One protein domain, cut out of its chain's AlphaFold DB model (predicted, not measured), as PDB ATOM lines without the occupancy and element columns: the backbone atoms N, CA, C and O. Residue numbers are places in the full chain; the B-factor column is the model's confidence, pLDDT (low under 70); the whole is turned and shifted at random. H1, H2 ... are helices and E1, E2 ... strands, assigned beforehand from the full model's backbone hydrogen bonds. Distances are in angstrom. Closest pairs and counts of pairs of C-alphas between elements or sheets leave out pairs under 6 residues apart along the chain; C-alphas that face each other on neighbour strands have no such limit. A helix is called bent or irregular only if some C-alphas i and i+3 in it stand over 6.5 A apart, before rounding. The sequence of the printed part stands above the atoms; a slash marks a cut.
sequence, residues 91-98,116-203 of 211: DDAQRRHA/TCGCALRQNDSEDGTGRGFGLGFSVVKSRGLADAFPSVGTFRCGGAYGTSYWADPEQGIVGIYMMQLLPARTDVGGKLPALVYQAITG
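AT A GLANCE: This is residues 91 to 98 and 116 to 203 of the 211 residues of the protein "Serine hydrolase" of Gemmatimonadales bacterium (UniProt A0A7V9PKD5). A twisted antiparallel sheet of five strands has one helix, H2, packed over one face at its E4 and E5 end, while a small first helix, H1, only grazes the sheet near E1, E2 and E3. Two long stretches with no named element lead into E1 and from E2 to E3. The 96 printed residues have two named helices and five named strands, in the order H1 E1 E2 E3 E4 E5 H2; the class is mixed, with under half of the residues, 42, in named elements. The whole is compact, with a radius of gyration of the C-alphas of 13.1 A and spans of 36 by 34 by 26 A.

HOW THE PARTS SIT: H1, residues 91 to 98, only grazes the sheet, with its residues 93 to 98. E1, residues 132 to 134, is an edge strand and forms a hairpin with E2, residues 139 to 141; N 133 and O 140 are 2.8 A apart, within hydrogen-bond range. E2 forms a hairpin with E3, residues 156 to 159, with N 139 and O 157 at 2.9 A. E3 forms one with E4, residues 165 to 169, with N 158 and O 166 at 2.9 A. E4 forms one with E5, residues 174 to 178, the other edge strand, with N 167 and O 176 at 2.9 A. The five strands make a meander, each the antiparallel neighbour of the one before. H2, residues 189 to 202, is on the sheet at a height of 10.1 A, in two layers, helix on one face. It is over E5 and, only just, over E4, with 3 C-alphas falling on E4; on the local plane it stands at 29 degrees to E5, only just along the strands. The closest C-alphas of E4 and H2 are those of Ser 165 and Gly 190, 6.0 A apart. Every O i to N i+4 pair is within hydrogen-bond range in H1, and 8 of 10 in H2.

IN THESE COORDINATES: H1 begins at C-alpha 91 (96.037, 87.080, 83.940) and is 10.5 A long. E1 and E2 measure 7.0 A and 6.9 A, E3 10.7 A, E4 13.7 A and E5 13.0 A. H2 is 19.6 A long and ends at C-alpha 202 (118.194, 92.857, 83.853); it is irregular, but only just, with C-alphas 191 and 194 6.50 A apart.

THE WHOLE: The C-alphas of Arg 122 and Gly 203, the two farthest apart, are 36.5 A apart. Residues 99 to 115 are not printed, and C-alphas 98 and 116 are 23.3 A apart across this cut. The link from E2 to E3 is long, with 14 residues. Mean pLDDT of the printed part is 70.8; 34 residues are under 70, among them 91 to 98 and 116 to 130.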
ATOM      1  N   ASP A  91      96.927  85.934  84.180       45.97
ATOM      2  CA  ASP A  91      96.037  87.080  83.940       45.97
ATOM      3  C   ASP A  91      94.601  86.855  84.444       45.97
ATOM      4  O   ASP A  91      93.952  87.778  84.941       45.97
ATOM      5  N   ASP A  92      94.082  85.627  84.335       58.03
ATOM      6  CA  ASP A  92      92.738  85.263  84.808       58.03
ATOM      7  C   ASP A  92      92.683  85.197  86.336       58.03
ATOM      8  O   ASP A  92      91.661  85.543  86.936       58.03
ATOM      9  N   ALA A  93      93.780  84.772  86.975       57.31
ATOM     10  CA  ALA A  93      93.949  84.919  88.412       57.31
ATOM     11  C   ALA A  93      93.902  86.411  88.767       57.31
ATOM     12  O   ALA A  93      93.024  86.837  89.522       57.31
ATOM     13  N   GLN A  94      94.775  87.220  88.162       56.12
ATOM     14  CA  GLN A  94      94.912  88.650  88.443       56.12
ATOM     15  C   GLN A  94      93.590  89.423  88.294       56.12
ATOM     16  O   GLN A  94      93.224  90.194  89.186       56.12
ATOM     17  N   ARG A  95      92.805  89.147  87.242       55.78
ATOM     18  CA  ARG A  95      91.459  89.723  87.043       55.78
ATOM     19  C   ARG A  95      90.492  89.414  88.191       55.78
ATOM     20  O   ARG A  95      89.707  90.280  88.567       55.78
ATOM     21  N   ARG A  96      90.548  88.207  88.768       56.38
ATOM     22  CA  ARG A  96      89.696  87.790  89.902       56.38
ATOM     23  C   ARG A  96      90.166  88.366  91.239       56.38
ATOM     24  O   ARG A  96      89.333  88.607  92.109       56.38
ATOM     25  N   HIS A  97      91.469  88.600  91.400       52.91
ATOM     26  CA  HIS A  97      92.034  89.261  92.581       52.91
ATOM     27  C   HIS A  97      91.663  90.752  92.639       52.91
ATOM     28  O   HIS A  97      91.211  91.228  93.681       52.91
ATOM     29  N   ALA A  98      91.795  91.478  91.522       46.00
ATOM     30  CA  ALA A  98      91.584  92.928  91.469       46.00
ATOM     31  C   ALA A  98      90.179  93.375  91.929       46.00
ATOM     32  O   ALA A  98      90.029  94.432  92.534       46.00
ATOM     33  N   THR A 116     106.787  84.834 108.576       43.03
ATOM     34  CA  THR A 116     105.475  84.361 108.106       43.03
ATOM     35  C   THR A 116     105.637  83.195 107.126       43.03
ATOM     36  O   THR A 116     105.427  83.300 105.918       43.03
ATOM     37  N   CYS A 117     106.053  82.052 107.667       42.19
ATOM     38  CA  CYS A 117     106.197  80.804 106.939       42.19
ATOM     39  C   CYS A 117     104.795  80.217 106.685       42.19
ATOM     40  O   CYS A 117     104.223  79.537 107.537       42.19
ATOM     41  N   GLY A 118     104.230  80.523 105.516       46.50
ATOM     42  CA  GLY A 118     102.837  80.247 105.161       46.50
ATOM     43  C   GLY A 118     102.139  81.517 104.671       46.50
ATOM     44  O   GLY A 118     102.046  82.483 105.417       46.50
ATOM     45  N   CYS A 119     101.591  81.504 103.451       48.94
ATOM     46  CA  CYS A 119     100.987  82.664 102.766       48.94
ATOM     47  C   CYS A 119      99.830  83.334 103.532       48.94
ATOM     48  O   CYS A 119      99.369  84.389 103.120       48.94
ATOM     49  N   ALA A 120      99.349  82.722 104.616       44.16
ATOM     50  CA  ALA A 120      98.421  83.323 105.555       44.16
ATOM     51  C   ALA A 120      98.645  82.777 106.978       44.16
ATOM     52  O   ALA A 120      98.117  81.729 107.345       44.16
ATOM     53  N   LEU A 121      99.334  83.553 107.816       33.47
ATOM     54  CA  LEU A 121      98.986  83.656 109.236       33.47
ATOM     55  C   LEU A 121      98.595  85.106 109.539       33.47
ATOM     56  O   LEU A 121      99.321  85.858 110.177       33.47
ATOM     57  N   ARG A 122      97.403  85.462 109.040       30.72
ATOM     58  CA  ARG A 122      96.613  86.640 109.427       30.72
ATOM     59  C   ARG A 122      97.358  87.984 109.377       30.72
ATOM     60  O   ARG A 122      97.328  88.750 110.335       30.72
ATOM     61  N   GLN A 123      97.951  88.292 108.228       36.88
ATOM     62  CA  GLN A 123      98.164  89.686 107.838       36.88
ATOM     63  C   GLN A 123      96.809  90.224 107.364       36.88
ATOM     64  O   GLN A 123      96.202  89.641 106.466       36.88
ATOM     65  N   ASN A 124      96.285  91.248 108.043       28.48
ATOM     66  CA  ASN A 124      95.051  91.912 107.623       28.48
ATOM     67  C   ASN A 124      95.293  92.597 106.270       28.48
ATOM     68  O   ASN A 124      96.404  93.041 106.006       28.48
ATOM     69  N   ASP A 125      94.264  92.708 105.428       36.50
ATOM     70  CA  ASP A 125      94.380  93.193 104.042       36.50
ATOM     71  C   ASP A 125      94.641  94.713 103.908       36.50
ATOM     72  O   ASP A 125      94.331  95.309 102.870       36.50
ATOM     73  N   SER A 126      95.182  95.347 104.952       34.25
ATOM     74  CA  SER A 126      95.591  96.744 104.939       34.25
ATOM     75  C   SER A 126      96.626  97.000 103.854       34.25
ATOM     76  O   SER A 126      97.468  96.163 103.527       34.25
ATOM     77  N   GLU A 127      96.592  98.221 103.331       43.56
ATOM     78  CA  GLU A 127      97.753  98.827 102.698       43.56
ATOM     79  C   GLU A 127      98.801  99.090 103.781       43.56
ATOM     80  O   GLU A 127      99.029 100.223 104.207       43.56
ATOM     81  N   ASP A 128      99.459  98.020 104.228       44.09
ATOM     82  CA  ASP A 128     100.796  98.133 104.782       44.09
ATOM     83  C   ASP A 128     101.592  98.994 103.789       44.09
ATOM     84  O   ASP A 128     101.469  98.816 102.569       44.09
ATOM     85  N   GLY A 129     102.421  99.919 104.283       49.19
ATOM     86  CA  GLY A 129     103.221 100.850 103.466       49.19
ATOM     87  C   GLY A 129     104.292 100.189 102.579       49.19
ATOM     88  O   GLY A 129     105.280 100.823 102.238       49.19
ATOM     89  N   THR A 130     104.093  98.914 102.243       59.22
ATOM     90  CA  THR A 130     104.861  98.009 101.389       59.22
ATOM     91  C   THR A 130     104.234  97.839  99.993       59.22
ATOM     92  O   THR A 130     104.700  97.029  99.193       59.22
ATOM     93  N   GLY A 131     103.127  98.533  99.680       70.25
ATOM     94  CA  GLY A 131     102.527  98.551  98.334       70.25
ATOM     95  C   GLY A 131     101.942  97.216  97.855       70.25
ATOM     96  O   GLY A 131     101.709  97.031  96.655       70.25
ATOM     97  N   ARG A 132     101.720  96.277  98.776       76.75
ATOM     98  CA  ARG A 132     101.191  94.931  98.532       76.75
ATOM     99  C   ARG A 132      99.739  94.842  98.995       76.75
ATOM    100  O   ARG A 132      99.313  95.553  99.892       76.75
ATOM    101  N   GLY A 133      98.972  93.961  98.366       78.62
ATOM    102  CA  GLY A 133      97.676  93.506  98.869       78.62
ATOM    103  C   GLY A 133      97.639  91.987  98.970       78.62
ATOM    104  O   GLY A 133      98.566  91.305  98.526       78.62
ATOM    105  N   PHE A 134      96.551  91.449  99.511       79.62
ATOM    106  CA  PHE A 134      96.304  90.012  99.591       79.62
ATOM    107  C   PHE A 134      94.986  89.632  98.886       79.62
ATOM    108  O   PHE A 134      94.206  90.494  98.478       79.62
ATOM    109  N   GLY A 135      94.774  88.337  98.636       77.00
ATOM    110  CA  GLY A 135      93.605  87.838  97.912       77.00
ATOM    111  C   GLY A 135      93.402  86.330  98.065       77.00
ATOM    112  O   GLY A 135      93.407  85.816  99.175       77.00
ATOM    113  N   LEU A 136      93.203  85.606  96.955       81.00
ATOM    114  CA  LEU A 136      92.905  84.159  96.888       81.00
ATOM    115  C   LEU A 136      94.070  83.238  97.347       81.00
ATOM    116  O   LEU A 136      94.456  82.326  96.623       81.00
ATOM    117  N   GLY A 137      94.662  83.482  98.520       76.94
ATOM    118  CA  GLY A 137      95.836  82.764  99.038       76.94
ATOM    119  C   GLY A 137      97.190  83.329  98.586       76.94
ATOM    120  O   GLY A 137      98.225  82.771  98.943       76.94
ATOM    121  N   PHE A 138      97.197  84.432  97.830       79.25
ATOM    122  CA  PHE A 138      98.401  85.062  97.278       79.25
ATOM    123  C   PHE A 138      98.486  86.535  97.678       79.25
ATOM    124  O   PHE A 138      97.484  87.252  97.629       79.25
ATOM    125  N   SER A 139      99.699  86.990  97.999       79.50
ATOM    126  CA  SER A 139     100.037  88.413  98.042       79.50
ATOM    127  C   SER A 139     100.271  88.914  96.617       79.50
ATOM    128  O   SER A 139     100.881  88.201  95.824       79.50
ATOM    129  N   VAL A 140      99.789  90.112  96.286       83.31
ATOM    130  CA  VAL A 140      99.882  90.733  94.956       83.31
ATOM    131  C   VAL A 140     100.461  92.140  95.094       83.31
ATOM    132  O   VAL A 140      99.992  92.926  95.920       83.31
ATOM    133  N   VAL A 141     101.459  92.491  94.281       83.88
ATOM    134  CA  VAL A 141     102.016  93.855  94.240       83.88
ATOM    135  C   VAL A 141     101.007  94.813  93.595       83.88
ATOM    136  O   VAL A 141     100.651  94.640  92.429       83.88
ATOM    137  N   LYS A 142     100.555  95.832  94.340       80.19
ATOM    138  CA  LYS A 142      99.633  96.881  93.866       80.19
ATOM    139  C   LYS A 142     100.368  98.143  93.395       80.19
ATOM    140  O   LYS A 142      99.932  98.762  92.432       80.19
ATOM    141  N   SER A 143     101.469  98.524  94.051       74.38
ATOM    142  CA  SER A 143     102.232  99.744  93.740       74.38
ATOM    143  C   SER A 143     103.741  99.515  93.810       74.38
ATOM    144  O   SER A 143     104.253  99.049  94.825       74.38
ATOM    145  N   ARG A 144     104.465  99.910  92.751       64.56
ATOM    146  CA  ARG A 144     105.940  99.850  92.686       64.56
ATOM    147  C   ARG A 144     106.643 100.859  93.599       64.56
ATOM    148  O   ARG A 144     107.814 100.677  93.886       64.56
ATOM    149  N   GLY A 145     105.966 101.935  94.009       60.09
ATOM    150  CA  GLY A 145     106.588 102.998  94.814       60.09
ATOM    151  C   GLY A 145     106.768 102.638  96.291       60.09
ATOM    152  O   GLY A 145     107.536 103.297  96.981       60.09
ATOM    153  N   LEU A 146     106.051 101.614  96.764       57.03
ATOM    154  CA  LEU A 146     106.093 101.146  98.152       57.03
ATOM    155  C   LEU A 146     106.545  99.679  98.274       57.03
ATOM    156  O   LEU A 146     106.968  99.268  99.347       57.03
ATOM    157  N   ALA A 147     106.469  98.885  97.200       60.47
ATOM    158  CA  ALA A 147     106.994  97.519  97.169       60.47
ATOM    159  C   ALA A 147     108.494  97.483  96.831       60.47
ATOM    160  O   ALA A 147     109.038  98.452  96.305       60.47
ATOM    161  N   ASP A 148     109.149  96.339  97.084       65.38
ATOM    162  CA  ASP A 148     110.526  96.075  96.642       65.38
ATOM    163  C   ASP A 148     110.710  96.510  95.173       65.38
ATOM    164  O   ASP A 148     109.872  96.209  94.324       65.38
ATOM    165  N   ALA A 149     111.828  97.166  94.852       61.25
ATOM    166  CA  ALA A 149     112.027  97.835  93.559       61.25
ATOM    167  C   ALA A 149     112.093  96.908  92.320       61.25
ATOM    168  O   ALA A 149     112.136  97.397  91.191       61.25
ATOM    169  N   PHE A 150     112.139  95.588  92.518       72.12
ATOM    170  CA  PHE A 150     112.337  94.582  91.468       72.12
ATOM    171  C   PHE A 150     111.036  94.005  90.857       72.12
ATOM    172  O   PHE A 150     110.938  93.986  89.627       72.12
ATOM    173  N   PRO A 151     110.044  93.522  91.639       77.69
ATOM    174  CA  PRO A 151     108.794  92.990  91.094       77.69
ATOM    175  C   PRO A 151     107.894  94.035  90.426       77.69
ATOM    176  O   PRO A 151     107.662  95.132  90.938       77.69
ATOM    177  N   SER A 152     107.293  93.640  89.306       83.06
ATOM    178  CA  SER A 152     106.279  94.426  88.602       83.06
ATOM    179  C   SER A 152     104.926  94.469  89.325       83.06
ATOM    180  O   SER A 152     104.635  93.640  90.195       83.06
ATOM    181  N   VAL A 153     104.050  95.398  88.918       85.06
ATOM    182  CA  VAL A 153     102.656  95.437  89.399       85.06
ATOM    183  C   VAL A 153     101.933  94.173  88.933       85.06
ATOM    184  O   VAL A 153     102.134  93.706  87.816       85.06
ATOM    185  N   GLY A 154     101.107  93.590  89.800       85.31
ATOM    186  CA  GLY A 154     100.440  92.315  89.536       85.31
ATOM    187  C   GLY A 154     101.270  91.077  89.879       85.31
ATOM    188  O   GLY A 154     100.703  89.988  89.945       85.31
ATOM    189  N   THR A 155     102.566  91.217  90.191       83.69
ATOM    190  CA  THR A 155     103.385  90.088  90.663       83.69
ATOM    191  C   THR A 155     102.728  89.433  91.874       83.69
ATOM    192  O   THR A 155     102.513  90.097  92.893       83.69
ATOM    193  N   PHE A 156     102.417  88.140  91.767       85.81
ATOM    194  CA  PHE A 156     101.780  87.369  92.833       85.81
ATOM    195  C   PHE A 156     102.766  86.407  93.496       85.81
ATOM    196  O   PHE A 156     103.598  85.800  92.822       85.81
ATOM    197  N   ARG A 157     102.685  86.272  94.826       83.06
ATOM    198  CA  ARG A 157     103.617  85.493  95.659       83.06
ATOM    199  C   ARG A 157     102.900  84.730  96.775       83.06
ATOM    200  O   ARG A 157     101.938  85.223  97.361       83.06
ATOM    201  N   CYS A 158     103.403  83.540  97.099       82.56
ATOM    202  CA  CYS A 158     102.938  82.685  98.194       82.56
ATOM    203  C   CYS A 158     104.123  81.840  98.711       82.56
ATOM    204  O   CYS A 158     104.828  81.235  97.910       82.56
ATOM    205  N   GLY A 159     104.375  81.814 100.026       79.88
ATOM    206  CA  GLY A 159     105.395  80.966 100.664       79.88
ATOM    207  C   GLY A 159     104.805  79.934 101.631       79.88
ATOM    208  O   GLY A 159     103.809  80.203 102.292       79.88
ATOM    209  N   GLY A 160     105.391  78.742 101.727       74.06
ATOM    210  CA  GLY A 160     104.943  77.668 102.619       74.06
ATOM    211  C   GLY A 160     105.775  77.547 103.898       74.06
ATOM    212  O   GLY A 160     106.925  77.976 103.951       74.06
ATOM    213  N   ALA A 161     105.214  76.887 104.916       69.12
ATOM    214  CA  ALA A 161     105.783  76.785 106.268       69.12
ATOM    215  C   ALA A 161     107.152  76.075 106.386       69.12
ATOM    216  O   ALA A 161     107.760  76.098 107.450       69.12
ATOM    217  N   TYR A 162     107.629  75.451 105.306       70.25
ATOM    218  CA  TYR A 162     108.905  74.725 105.231       70.25
ATOM    219  C   TYR A 162     110.034  75.540 104.567       70.25
ATOM    220  O   TYR A 162     111.126  75.021 104.332       70.25
ATOM    221  N   GLY A 163     109.772  76.818 104.260       73.19
ATOM    222  CA  GLY A 163     110.675  77.696 103.511       73.19
ATOM    223  C   GLY A 163     110.497  77.626 101.988       73.19
ATOM    224  O   GLY A 163     111.328  78.148 101.249       73.19
ATOM    225  N   THR A 164     109.429  76.988 101.502       78.06
ATOM    226  CA  THR A 164     109.063  77.013 100.078       78.06
ATOM    227  C   THR A 164     108.543  78.400  99.686       78.06
ATOM    228  O   THR A 164     107.896  79.071 100.489       78.06
ATOM    229  N   SER A 165     108.809  78.856  98.463       81.38
ATOM    230  CA  SER A 165     108.369  80.160  97.950       81.38
ATOM    231  C   SER A 165     108.034  80.069  96.465       81.38
ATOM    232  O   SER A 165     108.784  79.488  95.685       81.38
ATOM    233  N   TYR A 166     106.905  80.649  96.074       85.50
ATOM    234  CA  TYR A 166     106.402  80.680  94.707       85.50
ATOM    235  C   TYR A 166     106.094  82.128  94.347       85.50
ATOM    236  O   TYR A 166     105.409  82.811  95.113       85.50
ATOM    237  N   TRP A 167     106.551  82.593  93.188       85.94
ATOM    238  CA  TRP A 167     106.162  83.892  92.647       85.94
ATOM    239  C   TRP A 167     106.021  83.848  91.128       85.94
ATOM    240  O   TRP A 167     106.657  83.034  90.460       85.94
ATOM    241  N   ALA A 168     105.200  84.733  90.575       88.38
ATOM    242  CA  ALA A 168     105.132  84.944  89.138       88.38
ATOM    243  C   ALA A 168     104.872  86.415  88.805       88.38
ATOM    244  O   ALA A 168     104.044  87.069  89.440       88.38
ATOM    245  N   ASP A 169     105.587  86.901  87.797       88.75
ATOM    246  CA  ASP A 169     105.570  88.271  87.296       88.75
ATOM    247  C   ASP A 169     105.065  88.249  85.843       88.75
ATOM    248  O   ASP A 169     105.787  87.780  84.955       88.75
ATOM    249  N   PRO A 170     103.822  88.694  85.576       85.88
ATOM    250  CA  PRO A 170     103.243  88.635  84.238       85.88
ATOM    251  C   PRO A 170     103.826  89.685  83.282       85.88
ATOM    252  O   PRO A 170     103.821  89.457  82.075       85.88
ATOM    253  N   GLU A 171     104.361  90.807  83.783       86.00
ATOM    254  CA  GLU A 171     104.973  91.837  82.930       86.00
ATOM    255  C   GLU A 171     106.355  91.398  82.426       86.00
ATOM    256  O   GLU A 171     106.723  91.692  81.290       86.00
ATOM    257  N   GLN A 172     107.117  90.681  83.260       84.25
ATOM    258  CA  GLN A 172     108.450  90.174  82.912       84.25
ATOM    259  C   GLN A 172     108.429  88.727  82.388       84.25
ATOM    260  O   GLN A 172     109.442  88.236  81.892       84.25
ATOM    261  N   GLY A 173     107.287  88.034  82.471       87.56
ATOM    262  CA  GLY A 173     107.129  86.647  82.020       87.56
ATOM    263  C   GLY A 173     107.860  85.618  82.892       87.56
ATOM    264  O   GLY A 173     108.209  84.541  82.409       87.56
ATOM    265  N   ILE A 174     108.118  85.943  84.162       88.19
ATOM    266  CA  ILE A 174     108.911  85.119  85.082       88.19
ATOM    267  C   ILE A 174     107.978  84.269  85.944       88.19
ATOM    268  O   ILE A 174     107.020  84.782  86.517       88.19
ATOM    269  N   VAL A 175     108.301  82.985  86.111       90.38
ATOM    270  CA  VAL A 175     107.708  82.122  87.144       90.38
ATOM    271  C   VAL A 175     108.839  81.504  87.955       90.38
ATOM    272  O   VAL A 175     109.652  80.751  87.422       90.38
ATOM    273  N   GLY A 176     108.897  81.836  89.241       88.12
ATOM    274  CA  GLY A 176     109.881  81.330  90.184       88.12
ATOM    275  C   GLY A 176     109.261  80.352  91.172       88.12
ATOM    276  O   GLY A 176     108.231  80.629  91.790       88.12
ATOM    277  N   ILE A 177     109.907  79.198  91.333       89.06
ATOM    278  CA  ILE A 177     109.548  78.188  92.327       89.06
ATOM    279  C   ILE A 177     110.809  77.827  93.098       89.06
ATOM    280  O   ILE A 177     111.811  77.418  92.517       89.06
ATOM    281  N   TYR A 178     110.740  77.964  94.415       84.62
ATOM    282  CA  TYR A 178     111.818  77.667  95.338       84.62
ATOM    283  C   TYR A 178     111.327  76.725  96.429       84.62
ATOM    284  O   TYR A 178     110.257  76.923  97.005       84.62
ATOM    285  N   MET A 179     112.118  75.697  96.719       84.69
ATOM    286  CA  MET A 179     111.772  74.672  97.694       84.69
ATOM    287  C   MET A 179     112.877  74.549  98.737       84.69
ATOM    288  O   MET A 179     114.035  74.313  98.399       84.69
ATOM    289  N   MET A 180     112.494  74.644 100.006       80.75
ATOM    290  CA  MET A 180     113.277  74.174 101.143       80.75
ATOM    291  C   MET A 180     112.407  73.245 101.984       80.75
ATOM    292  O   MET A 180     111.178  73.299 101.911       80.75
ATOM    293  N   GLN A 181     113.063  72.418 102.794       83.88
ATOM    294  CA  GLN A 181     112.423  71.538 103.767       83.88
ATOM    295  C   GLN A 181     113.026  71.774 105.164       83.88
ATOM    296  O   GLN A 181     113.470  70.840 105.826       83.88
ATOM    297  N   LEU A 182     113.102  73.042 105.587       74.81
ATOM    298  CA  LEU A 182     113.791  73.455 106.816       74.81
ATOM    299  C   LEU A 182     112.808  74.019 107.849       74.81
ATOM    300  O   LEU A 182     112.206  75.066 107.624       74.81
ATOM    301  N   LEU A 183     112.714  73.369 109.014       73.19
ATOM    302  CA  LEU A 183     112.041  73.893 110.209       73.19
ATOM    303  C   LEU A 183     113.044  74.013 111.371       73.19
ATOM    304  O   LEU A 183     113.719  73.029 111.670       73.19
ATOM    305  N   PRO A 184     113.105  75.158 112.078       63.59
ATOM    306  CA  PRO A 184     112.550  76.455 111.686       63.59
ATOM    307  C   PRO A 184     113.321  77.049 110.494       63.59
ATOM    308  O   PRO A 184     114.552  77.029 110.480       63.59
ATOM    309  N   ALA A 185     112.615  77.635 109.524       61.53
ATOM    310  CA  ALA A 185     113.234  78.335 108.399       61.53
ATOM    311  C   ALA A 185     113.911  79.637 108.879       61.53
ATOM    312  O   ALA A 185     113.290  80.694 108.942       61.53
ATOM    313  N   ARG A 186     115.192  79.550 109.260       67.19
ATOM    314  CA  ARG A 186     116.020  80.691 109.710       67.19
ATOM    315  C   ARG A 186     116.770  81.396 108.570       67.19
ATOM    316  O   ARG A 186     117.602  82.258 108.829       67.19
ATOM    317  N   THR A 187     116.512  81.007 107.326       70.62
ATOM    318  CA  THR A 187     117.194  81.494 106.124       70.62
ATOM    319  C   THR A 187     116.385  82.589 105.423       70.62
ATOM    320  O   THR A 187     115.167  82.500 105.274       70.62
ATOM    321  N   ASP A 188     117.069  83.622 104.937       75.88
ATOM    322  CA  ASP A 188     116.486  84.757 104.206       75.88
ATOM    323  C   ASP A 188     116.413  84.540 102.680       75.88
ATOM    324  O   ASP A 188     115.910  85.389 101.938       75.88
ATOM    325  N   VAL A 189     116.865  83.374 102.201       79.50
ATOM    326  CA  VAL A 189     116.946  83.017 100.775       79.50
ATOM    327  C   VAL A 189     115.599  83.172 100.062       79.50
ATOM    328  O   VAL A 189     115.569  83.627  98.923       79.50
ATOM    329  N   GLY A 190     114.476  82.893 100.734       75.06
ATOM    330  CA  GLY A 190     113.133  83.071 100.160       75.06
ATOM    331  C   GLY A 190     112.781  84.520  99.783       75.06
ATOM    332  O   GLY A 190     111.970  84.721  98.878       75.06
ATOM    333  N   GLY A 191     113.402  85.513 100.434       76.62
ATOM    334  CA  GLY A 191     113.278  86.936 100.095       76.62
ATOM    335  C   GLY A 191     114.362  87.425  99.129       76.62
ATOM    336  O   GLY A 191     114.073  88.219  98.236       76.62
ATOM    337  N   LYS A 192     115.595  86.917  99.255       82.88
ATOM    338  CA  LYS A 192     116.731  87.306  98.396       82.88
ATOM    339  C   LYS A 192     116.683  86.704  96.989       82.88
ATOM    340  O   LYS A 192     117.079  87.366  96.034       82.88
ATOM    341  N   LEU A 193     116.201  85.469  96.840       84.94
ATOM    342  CA  LEU A 193     116.226  84.747  95.565       84.94
ATOM    343  C   LEU A 193     115.464  85.470  94.433       84.94
ATOM    344  O   LEU A 193     116.041  85.578  93.352       84.94
ATOM    345  N   PRO A 194     114.246  86.023  94.634       82.31
ATOM    346  CA  PRO A 194     113.589  86.819  93.600       82.31
ATOM    347  C   PRO A 194     114.449  87.996  93.126       82.31
ATOM    348  O   PRO A 194     114.620  88.167  91.923       82.31
ATOM    349  N   ALA A 195     115.055  88.762  94.043       83.75
ATOM    350  CA  ALA A 195     115.910  89.898  93.690       83.75
ATOM    351  C   ALA A 195     117.130  89.475  92.849       83.75
ATOM    352  O   ALA A 195     117.435  90.126  91.851       83.75
ATOM    353  N   LEU A 196     117.772  88.350  93.188       87.12
ATOM    354  CA  LEU A 196     118.875  87.783  92.400       87.12
ATOM    355  C   LEU A 196     118.428  87.359  90.989       87.12
ATOM    356  O   LEU A 196     119.154  87.583  90.022       87.12
ATOM    357  N   VAL A 197     117.223  86.794  90.844       88.00
ATOM    358  CA  VAL A 197     116.651  86.438  89.531       88.00
ATOM    359  C   VAL A 197     116.370  87.691  88.693       88.00
ATOM    360  O   VAL A 197     116.749  87.739  87.524       88.00
ATOM    361  N   TYR A 198     115.778  88.732  89.284       87.19
ATOM    362  CA  TYR A 198     115.537  90.008  88.602       87.19
ATOM    363  C   TYR A 198     116.842  90.703  88.168       87.19
ATOM    364  O   TYR A 198     116.925  91.228  87.055       87.19
ATOM    365  N   GLN A 199     117.883  90.662  89.006       86.62
ATOM    366  CA  GLN A 199     119.224  91.153  88.663       86.62
ATOM    367  C   GLN A 199     119.861  90.362  87.511       86.62
ATOM    368  O   GLN A 199     120.420  90.970  86.602       86.62
ATOM    369  N   ALA A 200     119.742  89.030  87.497       87.44
ATOM    370  CA  ALA A 200     120.282  88.194  86.422       87.44
ATOM    371  C   ALA A 200     119.615  88.461  85.057       87.44
ATOM    372  O   ALA A 200     120.284  88.404  84.030       87.44
ATOM    373  N   ILE A 201     118.316  88.776  85.046       83.44
ATOM    374  CA  ILE A 201     117.543  89.054  83.821       83.44
ATOM    375  C   ILE A 201     117.780  90.480  83.305       83.44
ATOM    376  O   ILE A 201     117.871  90.692  82.098       83.44
ATOM    377  N   THR A 202     117.904  91.453  84.210       76.81
ATOM    378  CA  THR A 202     118.194  92.857  83.853       76.81
ATOM    379  C   THR A 202     119.673  93.046  83.486       76.81
ATOM    380  O   THR A 202     120.031  93.970  82.757       76.81
ATOM    381  N   GLY A 203     120.541  92.159  83.983       64.56
ATOM    382  CA  GLY A 203     121.990  92.252  83.870       64.56
ATOM    383  C   GLY A 203     122.567  93.497  84.561       64.56
ATOM    384  O   GLY A 203     121.839  94.406  84.974       64.56
TER     385      GLY A 203